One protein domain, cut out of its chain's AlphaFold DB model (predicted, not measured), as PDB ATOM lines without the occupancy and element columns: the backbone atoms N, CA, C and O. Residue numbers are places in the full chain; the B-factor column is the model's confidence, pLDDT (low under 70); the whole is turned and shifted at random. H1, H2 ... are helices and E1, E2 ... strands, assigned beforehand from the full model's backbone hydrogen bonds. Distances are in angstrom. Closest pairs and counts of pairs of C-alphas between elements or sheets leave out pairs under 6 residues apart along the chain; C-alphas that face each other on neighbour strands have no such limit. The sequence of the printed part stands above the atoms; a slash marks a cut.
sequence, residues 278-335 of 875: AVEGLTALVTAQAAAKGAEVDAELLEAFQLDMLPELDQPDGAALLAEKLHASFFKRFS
ATOM      1  N   ALA A 278     212.494 206.168 244.282       89.75
ATOM      2  CA  ALA A 278     213.037 206.615 245.564       89.75
ATOM      3  C   ALA A 278     212.927 205.537 246.658       89.75
ATOM      4  O   ALA A 278     213.763 205.521 247.555       89.75
ATOM      5  N   VAL A 279     211.932 204.643 246.567       89.81
ATOM      6  CA  VAL A 279     211.716 203.543 247.522       89.81
ATOM      7  C   VAL A 279     212.879 202.560 247.463       89.81
ATOM      8  O   VAL A 279     213.544 202.353 248.473       89.81
ATOM      9  N   GLU A 280     213.184 202.036 246.272       88.56
ATOM     10  CA  GLU A 280     214.322 201.125 246.078       88.56
ATOM     11  C   GLU A 280     215.643 201.791 246.450       88.56
ATOM     12  O   GLU A 280     216.476 201.205 247.138       88.56
ATOM     13  N   GLY A 281     215.837 203.038 246.011       90.25
ATOM     14  CA  GLY A 281     217.067 203.761 246.291       90.25
ATOM     15  C   GLY A 281     217.270 204.017 247.791       90.25
ATOM     16  O   GLY A 281     218.394 203.897 248.279       90.25
ATOM     17  N   LEU A 282     216.199 204.296 248.546       89.75
ATOM     18  CA  LEU A 282     216.264 204.430 250.002       89.75
ATOM     19  C   LEU A 282     216.518 203.086 250.686       89.75
ATOM     20  O   LEU A 282     217.374 203.015 251.567       89.75
ATOM     21  N   THR A 283     215.826 202.023 250.273       90.19
ATOM     22  CA  THR A 283     216.024 200.679 250.828       90.19
ATOM     23  C   THR A 283     217.457 200.199 250.605       90.19
ATOM     24  O   THR A 283     218.100 199.736 251.551       90.19
ATOM     25  N   ALA A 284     218.004 200.381 249.399       89.31
ATOM     26  CA  ALA A 284     219.390 200.048 249.080       89.31
ATOM     27  C   ALA A 284     220.381 200.837 249.950       89.31
ATOM     28  O   ALA A 284     221.303 200.253 250.524       89.31
ATOM     29  N   LEU A 285     220.166 202.150 250.099       88.06
ATOM     30  CA  LEU A 285     221.000 203.017 250.931       88.06
ATOM     31  C   LEU A 285     220.998 202.571 252.401       88.06
ATOM     32  O   LEU A 285     222.061 202.361 252.986       88.06
ATOM     33  N   VAL A 286     219.812 202.413 252.994       88.38
ATOM     34  CA  VAL A 286     219.643 202.066 254.412       88.38
ATOM     35  C   VAL A 286     220.196 200.673 254.701       88.38
ATOM     36  O   VAL A 286     220.927 200.499 255.675       88.38
ATOM     37  N   THR A 287     219.917 199.694 253.838       88.69
ATOM     38  CA  THR A 287     220.401 198.314 254.001       88.69
ATOM     39  C   THR A 287     221.925 198.250 253.924       88.69
ATOM     40  O   THR A 287     222.562 197.625 254.773       88.69
ATOM     41  N   ALA A 288     222.538 198.951 252.964       86.00
ATOM     42  CA  ALA A 288     223.993 199.018 252.844       86.00
ATOM     43  C   ALA A 288     224.643 199.700 254.062       86.00
ATOM     44  O   ALA A 288     225.640 199.208 254.596       86.00
ATOM     45  N   GLN A 289     224.067 200.807 254.543       85.00
ATOM     46  CA  GLN A 289     224.555 201.512 255.732       85.00
ATOM     47  C   GLN A 289     224.399 200.684 257.015       85.00
ATOM     48  O   GLN A 289     225.295 200.701 257.865       85.00
ATOM     49  N   ALA A 290     223.295 199.949 257.159       87.62
ATOM     50  CA  ALA A 290     223.075 199.033 258.273       87.62
ATOM     51  C   ALA A 290     224.110 197.901 258.259       87.62
ATOM     52  O   ALA A 290     224.811 197.704 259.256       87.62
ATOM     53  N   ALA A 291     224.298 197.248 257.107       85.69
ATOM     54  CA  ALA A 291     225.274 196.176 256.936       85.69
ATOM     55  C   ALA A 291     226.706 196.645 257.251       85.69
ATOM     56  O   ALA A 291     227.441 195.961 257.966       85.69
ATOM     57  N   ALA A 292     227.091 197.847 256.805       83.56
ATOM     58  CA  ALA A 292     228.392 198.444 257.115       83.56
ATOM     59  C   ALA A 292     228.614 198.678 258.625       83.56
ATOM     60  O   ALA A 292     229.757 198.687 259.087       83.56
ATOM     61  N   LYS A 293     227.535 198.836 259.402       86.69
ATOM     62  CA  LYS A 293     227.551 198.974 260.867       86.69
ATOM     63  C   LYS A 293     227.318 197.649 261.609       86.69
ATOM     64  O   LYS A 293     227.254 197.654 262.837       86.69
ATOM     65  N   GLY A 294     227.202 196.523 260.900       90.69
ATOM     66  CA  GLY A 294     226.891 195.218 261.493       90.69
ATOM     67  C   GLY A 294     225.460 195.107 262.033       90.69
ATOM     68  O   GLY A 294     225.216 194.305 262.933       90.69
ATOM     69  N   ALA A 295     224.543 195.930 261.522       91.69
ATOM     70  CA  ALA A 295     223.112 195.864 261.791       91.69
ATOM     71  C   ALA A 295     222.374 195.259 260.589       91.69
ATOM     72  O   ALA A 295     222.850 195.326 259.457       91.69
ATOM     73  N   GLU A 296     221.192 194.704 260.834       90.00
ATOM     74  CA  GLU A 296     220.289 194.215 259.792       90.00
ATOM     75  C   GLU A 296     219.017 195.063 259.796       90.00
ATOM     76  O   GLU A 296     218.512 195.438 260.857       90.00
ATOM     77  N   VAL A 297     218.526 195.383 258.601       88.94
ATOM     78  CA  VAL A 297     217.239 196.044 258.377       88.94
ATOM     79  C   VAL A 297     216.430 195.130 257.473       88.94
ATOM     80  O   VAL A 297     216.952 194.613 256.488       88.94
ATOM     81  N   ASP A 298     215.166 194.927 257.825       91.56
ATOM     82  CA  ASP A 298     214.228 194.184 256.996       91.56
ATOM     83  C   ASP A 298     213.817 195.054 255.797       91.56
ATOM     84  O   ASP A 298     213.097 196.047 255.941       91.56
ATOM     85  N   ALA A 299     214.360 194.717 254.624       89.94
ATOM     86  CA  ALA A 299     214.132 195.455 253.388       89.94
ATOM     87  C   ALA A 299     212.669 195.364 252.928       89.94
ATOM     88  O   ALA A 299     212.100 196.386 252.548       89.94
ATOM     89  N   GLU A 300     212.044 194.185 253.034       90.69
ATOM     90  CA  GLU A 300     210.644 193.977 252.643       90.69
ATOM     91  C   GLU A 300     209.711 194.790 253.546       90.69
ATOM     92  O   GLU A 300     208.802 195.464 253.063       90.69
ATOM     93  N   LEU A 301     209.982 194.819 254.855       93.06
ATOM     94  CA  LEU A 301     209.214 195.635 255.795       93.06
ATOM     95  C   LEU A 301     209.358 197.138 255.510       93.06
ATOM     96  O   LEU A 301     208.374 197.881 255.559       93.06
ATOM     97  N   LEU A 302     210.574 197.601 255.201       91.69
ATOM     98  CA  LEU A 302     210.837 199.001 254.869       91.69
ATOM     99  C   LEU A 302     210.147 199.413 253.559       91.69
ATOM    100  O   LEU A 302     209.584 200.506 253.473       91.69
ATOM    101  N   GLU A 303     210.164 198.556 252.540       93.06
ATOM    102  CA  GLU A 303     209.456 198.778 251.276       93.06
ATOM    103  C   GLU A 303     207.940 198.762 251.469       93.06
ATOM    104  O   GLU A 303     207.256 199.675 250.998       93.06
ATOM    105  N   ALA A 304     207.411 197.796 252.224       93.75
ATOM    106  CA  ALA A 304     205.989 197.721 252.541       93.75
ATOM    107  C   ALA A 304     205.514 198.965 253.296       93.75
ATOM    108  O   ALA A 304     204.479 199.535 252.951       93.75
ATOM    109  N   PHE A 305     206.289 199.464 254.261       92.69
ATOM    110  CA  PHE A 305     205.976 200.726 254.933       92.69
ATOM    111  C   PHE A 305     205.957 201.912 253.953       92.69
ATOM    112  O   PHE A 305     205.026 202.723 253.942       92.69
ATOM    113  N   GLN A 306     206.961 202.000 253.076       91.56
ATOM    114  CA  GLN A 306     207.049 203.049 252.058       91.56
ATOM    115  C   GLN A 306     205.976 202.949 250.964       91.56
ATOM    116  O   GLN A 306     205.722 203.943 250.286       91.56
ATOM    117  N   LEU A 307     205.338 201.796 250.776       91.31
ATOM    118  CA  LEU A 307     204.273 201.589 249.790       91.31
ATOM    119  C   LEU A 307     202.871 201.507 250.408       91.31
ATOM    120  O   LEU A 307     201.910 201.379 249.652       91.31
ATOM    121  N   ASP A 308     202.756 201.678 251.732       91.12
ATOM    122  CA  ASP A 308     201.510 201.521 252.499       91.12
ATOM    123  C   ASP A 308     200.899 200.114 252.344       91.12
ATOM    124  O   ASP A 308     199.723 199.953 252.042       91.12
ATOM    125  N   MET A 309     201.749 199.091 252.486       92.88
ATOM    126  CA  MET A 309     201.431 197.672 252.273       92.88
ATOM    127  C   MET A 309     201.713 196.785 253.491       92.88
ATOM    128  O   MET A 309     201.851 195.569 253.359       92.88
ATOM    129  N   LEU A 310     201.855 197.366 254.687       91.75
ATOM    130  CA  LEU A 310     202.072 196.572 255.903       91.75
ATOM    131  C   LEU A 310     200.972 195.508 256.125       91.75
ATOM    132  O   LEU A 310     201.330 194.368 256.412       91.75
ATOM    133  N   PRO A 311     199.665 195.806 255.953       91.00
ATOM    134  CA  PRO A 311     198.613 194.799 256.121       91.00
ATOM    135  C   PRO A 311     198.673 193.658 255.095       91.00
ATOM    136  O   PRO A 311     198.299 192.524 255.398       91.00
ATOM    137  N   GLU A 312     199.093 193.960 253.868       92.75
ATOM    138  CA  GLU A 312     199.260 192.993 252.787       92.75
ATOM    139  C   GLU A 312     200.487 192.113 253.010       92.75
ATOM    140  O   GLU A 312     200.432 190.926 252.697       92.75
ATOM    141  N   LEU A 313     201.567 192.657 253.584       92.25
ATOM    142  CA  LEU A 313     202.782 191.900 253.882       92.25
ATOM    143  C   LEU A 313     202.519 190.745 254.867       92.25
ATOM    144  O   LEU A 313     203.110 189.678 254.721       92.25
ATOM    145  N   ASP A 314     201.585 190.921 255.808       90.81
ATOM    146  CA  ASP A 314     201.173 189.885 256.769       90.81
ATOM    147  C   ASP A 314     200.361 188.730 256.136       90.81
ATOM    148  O   ASP A 314     200.084 187.720 256.795       90.81
ATOM    149  N   GLN A 315     199.949 188.852 254.868       93.12
ATOM    150  CA  GLN A 315     199.218 187.797 254.158       93.12
ATOM    151  C   GLN A 315     200.161 186.677 253.674       93.12
ATOM    152  O   GLN A 315     201.347 186.913 253.446       93.12
ATOM    153  N   PRO A 316     199.663 185.442 253.447       90.50
ATOM    154  CA  PRO A 316     200.494 184.321 252.989       90.50
ATOM    155  C   PRO A 316     201.262 184.564 251.677       90.50
ATOM    156  O   PRO A 316     202.300 183.945 251.457       90.50
ATOM    157  N   ASP A 317     200.742 185.427 250.804       89.62
ATOM    158  CA  ASP A 317     201.314 185.854 249.524       89.62
ATOM    159  C   ASP A 317     201.853 187.299 249.555       89.62
ATOM    160  O   ASP A 317     202.188 187.857 248.508       89.62
ATOM    161  N   GLY A 318     201.992 187.892 250.746       88.56
ATOM    162  CA  GLY A 318     202.349 189.298 250.942       88.56
ATOM    163  C   GLY A 318     203.639 189.726 250.245       88.56
ATOM    164  O   GLY A 318     203.652 190.748 249.562       88.56
ATOM    165  N   ALA A 319     204.696 188.911 250.313       87.50
ATOM    166  CA  ALA A 319     205.965 189.196 249.635       87.50
ATOM    167  C   ALA A 319     205.815 189.289 248.102       87.50
ATOM    168  O   ALA A 319     206.426 190.141 247.459       87.50
ATOM    169  N   ALA A 320     204.959 188.455 247.498       86.00
ATOM    170  CA  ALA A 320     204.699 188.503 246.059       86.00
ATOM    171  C   ALA A 320     203.863 189.736 245.674       86.00
ATOM    172  O   ALA A 320     204.157 190.383 244.669       86.00
ATOM    173  N   LEU A 321     202.867 190.096 246.494       89.75
ATOM    174  CA  LEU A 321     202.065 191.310 246.305       89.75
ATOM    175  C   LEU A 321     202.921 192.577 246.430       89.75
ATOM    176  O   LEU A 321     202.773 193.506 245.631       89.75
ATOM    177  N   LEU A 322     203.839 192.608 247.401       89.81
ATOM    178  CA  LEU A 322     204.801 193.693 247.572       89.81
ATOM    179  C   LEU A 322     205.711 193.815 246.347       89.81
ATOM    180  O   LEU A 322     205.832 194.907 245.794       89.81
ATOM    181  N   ALA A 323     206.289 192.704 245.882       86.44
ATOM    182  CA  ALA A 323     207.135 192.688 244.691       86.44
ATOM    183  C   ALA A 323     206.383 193.179 243.439       86.44
ATOM    184  O   ALA A 323     206.925 193.964 242.658       86.44
ATOM    185  N   GLU A 324     205.115 192.788 243.263       87.25
ATOM    186  CA  GLU A 324     204.270 193.276 242.166       87.25
ATOM    187  C   GLU A 324     204.027 194.788 242.267       87.25
ATOM    188  O   GLU A 324     204.166 195.505 241.270       87.25
ATOM    189  N   LYS A 325     203.704 195.302 243.461       89.69
ATOM    190  CA  LYS A 325     203.496 196.742 243.674       89.69
ATOM    191  C   LYS A 325     204.775 197.540 243.446       89.69
ATOM    192  O   LYS A 325     204.717 198.600 242.815       89.69
ATOM    193  N   LEU A 326     205.901 197.045 243.952       89.06
ATOM    194  CA  LEU A 326     207.206 197.662 243.779       89.06
ATOM    195  C   LEU A 326     207.546 197.738 242.290       89.06
ATOM    196  O   LEU A 326     207.776 198.833 241.784       89.06
ATOM    197  N   HIS A 327     207.437 196.631 241.556       87.25
ATOM    198  CA  HIS A 327     207.655 196.617 240.109       87.25
ATOM    199  C   HIS A 327     206.685 197.549 239.363       87.25
ATOM    200  O   HIS A 327     207.099 198.314 238.493       87.25
ATOM    201  N   ALA A 328     205.400 197.566 239.730       88.06
ATOM    202  CA  ALA A 328     204.427 198.487 239.144       88.06
ATOM    203  C   ALA A 328     204.796 199.964 239.384       88.06
ATOM    204  O   ALA A 328     204.519 200.808 238.531       88.06
ATOM    205  N   SER A 329     205.454 200.283 240.506       90.19
ATOM    206  CA  SER A 329     205.913 201.642 240.825       90.19
ATOM    207  C   SER A 329     207.052 202.137 239.923       90.19
ATOM    208  O   SER A 329     207.283 203.345 239.831       90.19
ATOM    209  N   PHE A 330     207.715 201.238 239.185       88.75
ATOM    210  CA  PHE A 330     208.762 201.604 238.222       88.75
ATOM    211  C   PHE A 330     208.183 202.324 237.006       88.75
ATOM    212  O   PHE A 330     208.921 202.969 236.260       88.75
ATOM    213  N   PHE A 331     206.871 202.214 236.798       90.69
ATOM    214  CA  PHE A 331     206.204 202.700 235.608       90.69
ATOM    215  C   PHE A 331     205.199 203.797 235.931       90.69
ATOM    216  O   PHE A 331     204.326 203.670 236.792       90.69
ATOM    217  N   LYS A 332     205.255 204.865 235.145       90.62
ATOM    218  CA  LYS A 332     204.167 205.820 235.015       90.62
ATOM    219  C   LYS A 332     203.036 205.182 234.218       90.62
ATOM    220  O   LYS A 332     203.245 204.629 233.138       90.62
ATOM    221  N   ARG A 333     201.818 205.289 234.743       91.06
ATOM    222  CA  ARG A 333     200.602 204.774 234.109       91.06
ATOM    223  C   ARG A 333     199.940 205.858 233.264       91.06
ATOM    224  O   ARG A 333     199.651 206.945 233.760       91.06
ATOM    225  N   PHE A 334     199.629 205.533 232.016       89.62
ATOM    226  CA  PHE A 334     198.835 206.363 231.114       89.62
ATOM    227  C   PHE A 334     197.479 205.712 230.862       89.62
ATOM    228  O   PHE A 334     197.377 204.495 230.691       89.62
ATOM    229  N   SER A 335     196.423 206.525 230.842       89.44
ATOM    230  CA  SER A 335     195.069 206.022 230.607       89.44
ATOM    231  C   SER A 335     194.975 205.331 229.245       89.44
ATOM    232  O   SER A 335     195.385 205.884 228.225       89.44
TER     233      SER A 335
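What this domain is: This is residues 278 to 335 of the 875 residues of an uncharacterized protein of Catenulispora sp. 13_1_20CM_3_70_7 (UniProt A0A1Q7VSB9). H1 and H2 form a helical hairpin, H4 stands steeply to H2, short H3 lies at the corner between H2 and H4, and strand E1 trails beyond H4. The 58 printed residues, mostly helix, have four named helices, then one named strand. The whole is flat, 44 by 27 by 14 A, and only just loose, close to compact, with a radius of gyration of the C-alphas of 12.7 A.

Where its parts are: H1, residues 278 to 292, spans 20.9 A from C-alpha 278 at (213.037, 206.615, 245.564). H2 is residues 299 to 307, H3 310 to 313, and H4 318 to 329, 16.4 A. E1, residues 331 to 334, ends at C-alpha 334 (198.835, 206.363, 231.114).

How they stand to each other: The hub H2 touches H1 at a shallow tilt of 30 degrees, opposite ways (closest C-alphas Thr 283 and Ala 299, 6.1 A). H2 touches H4 at a steep tilt of 56 degrees, the same way (Ala 304 and Leu 322, 6.5 A). H2 touches H3 (Ala 304 and Leu 310, 5.3 A). H3 and H4 touch only at the corner (Glu 312 and Gly 318, 5.2 A). E1 pairs with no named strand. Every O i to N i+4 pair is within hydrogen-bond range in H1, H2 and H4; H3 is too short for one.

The domain as a whole: The farthest C-alphas, of Gly 294 and Ser 335, are 45.6 A apart. The printed part has no cut, and no printed residue is under 70 in pLDDT.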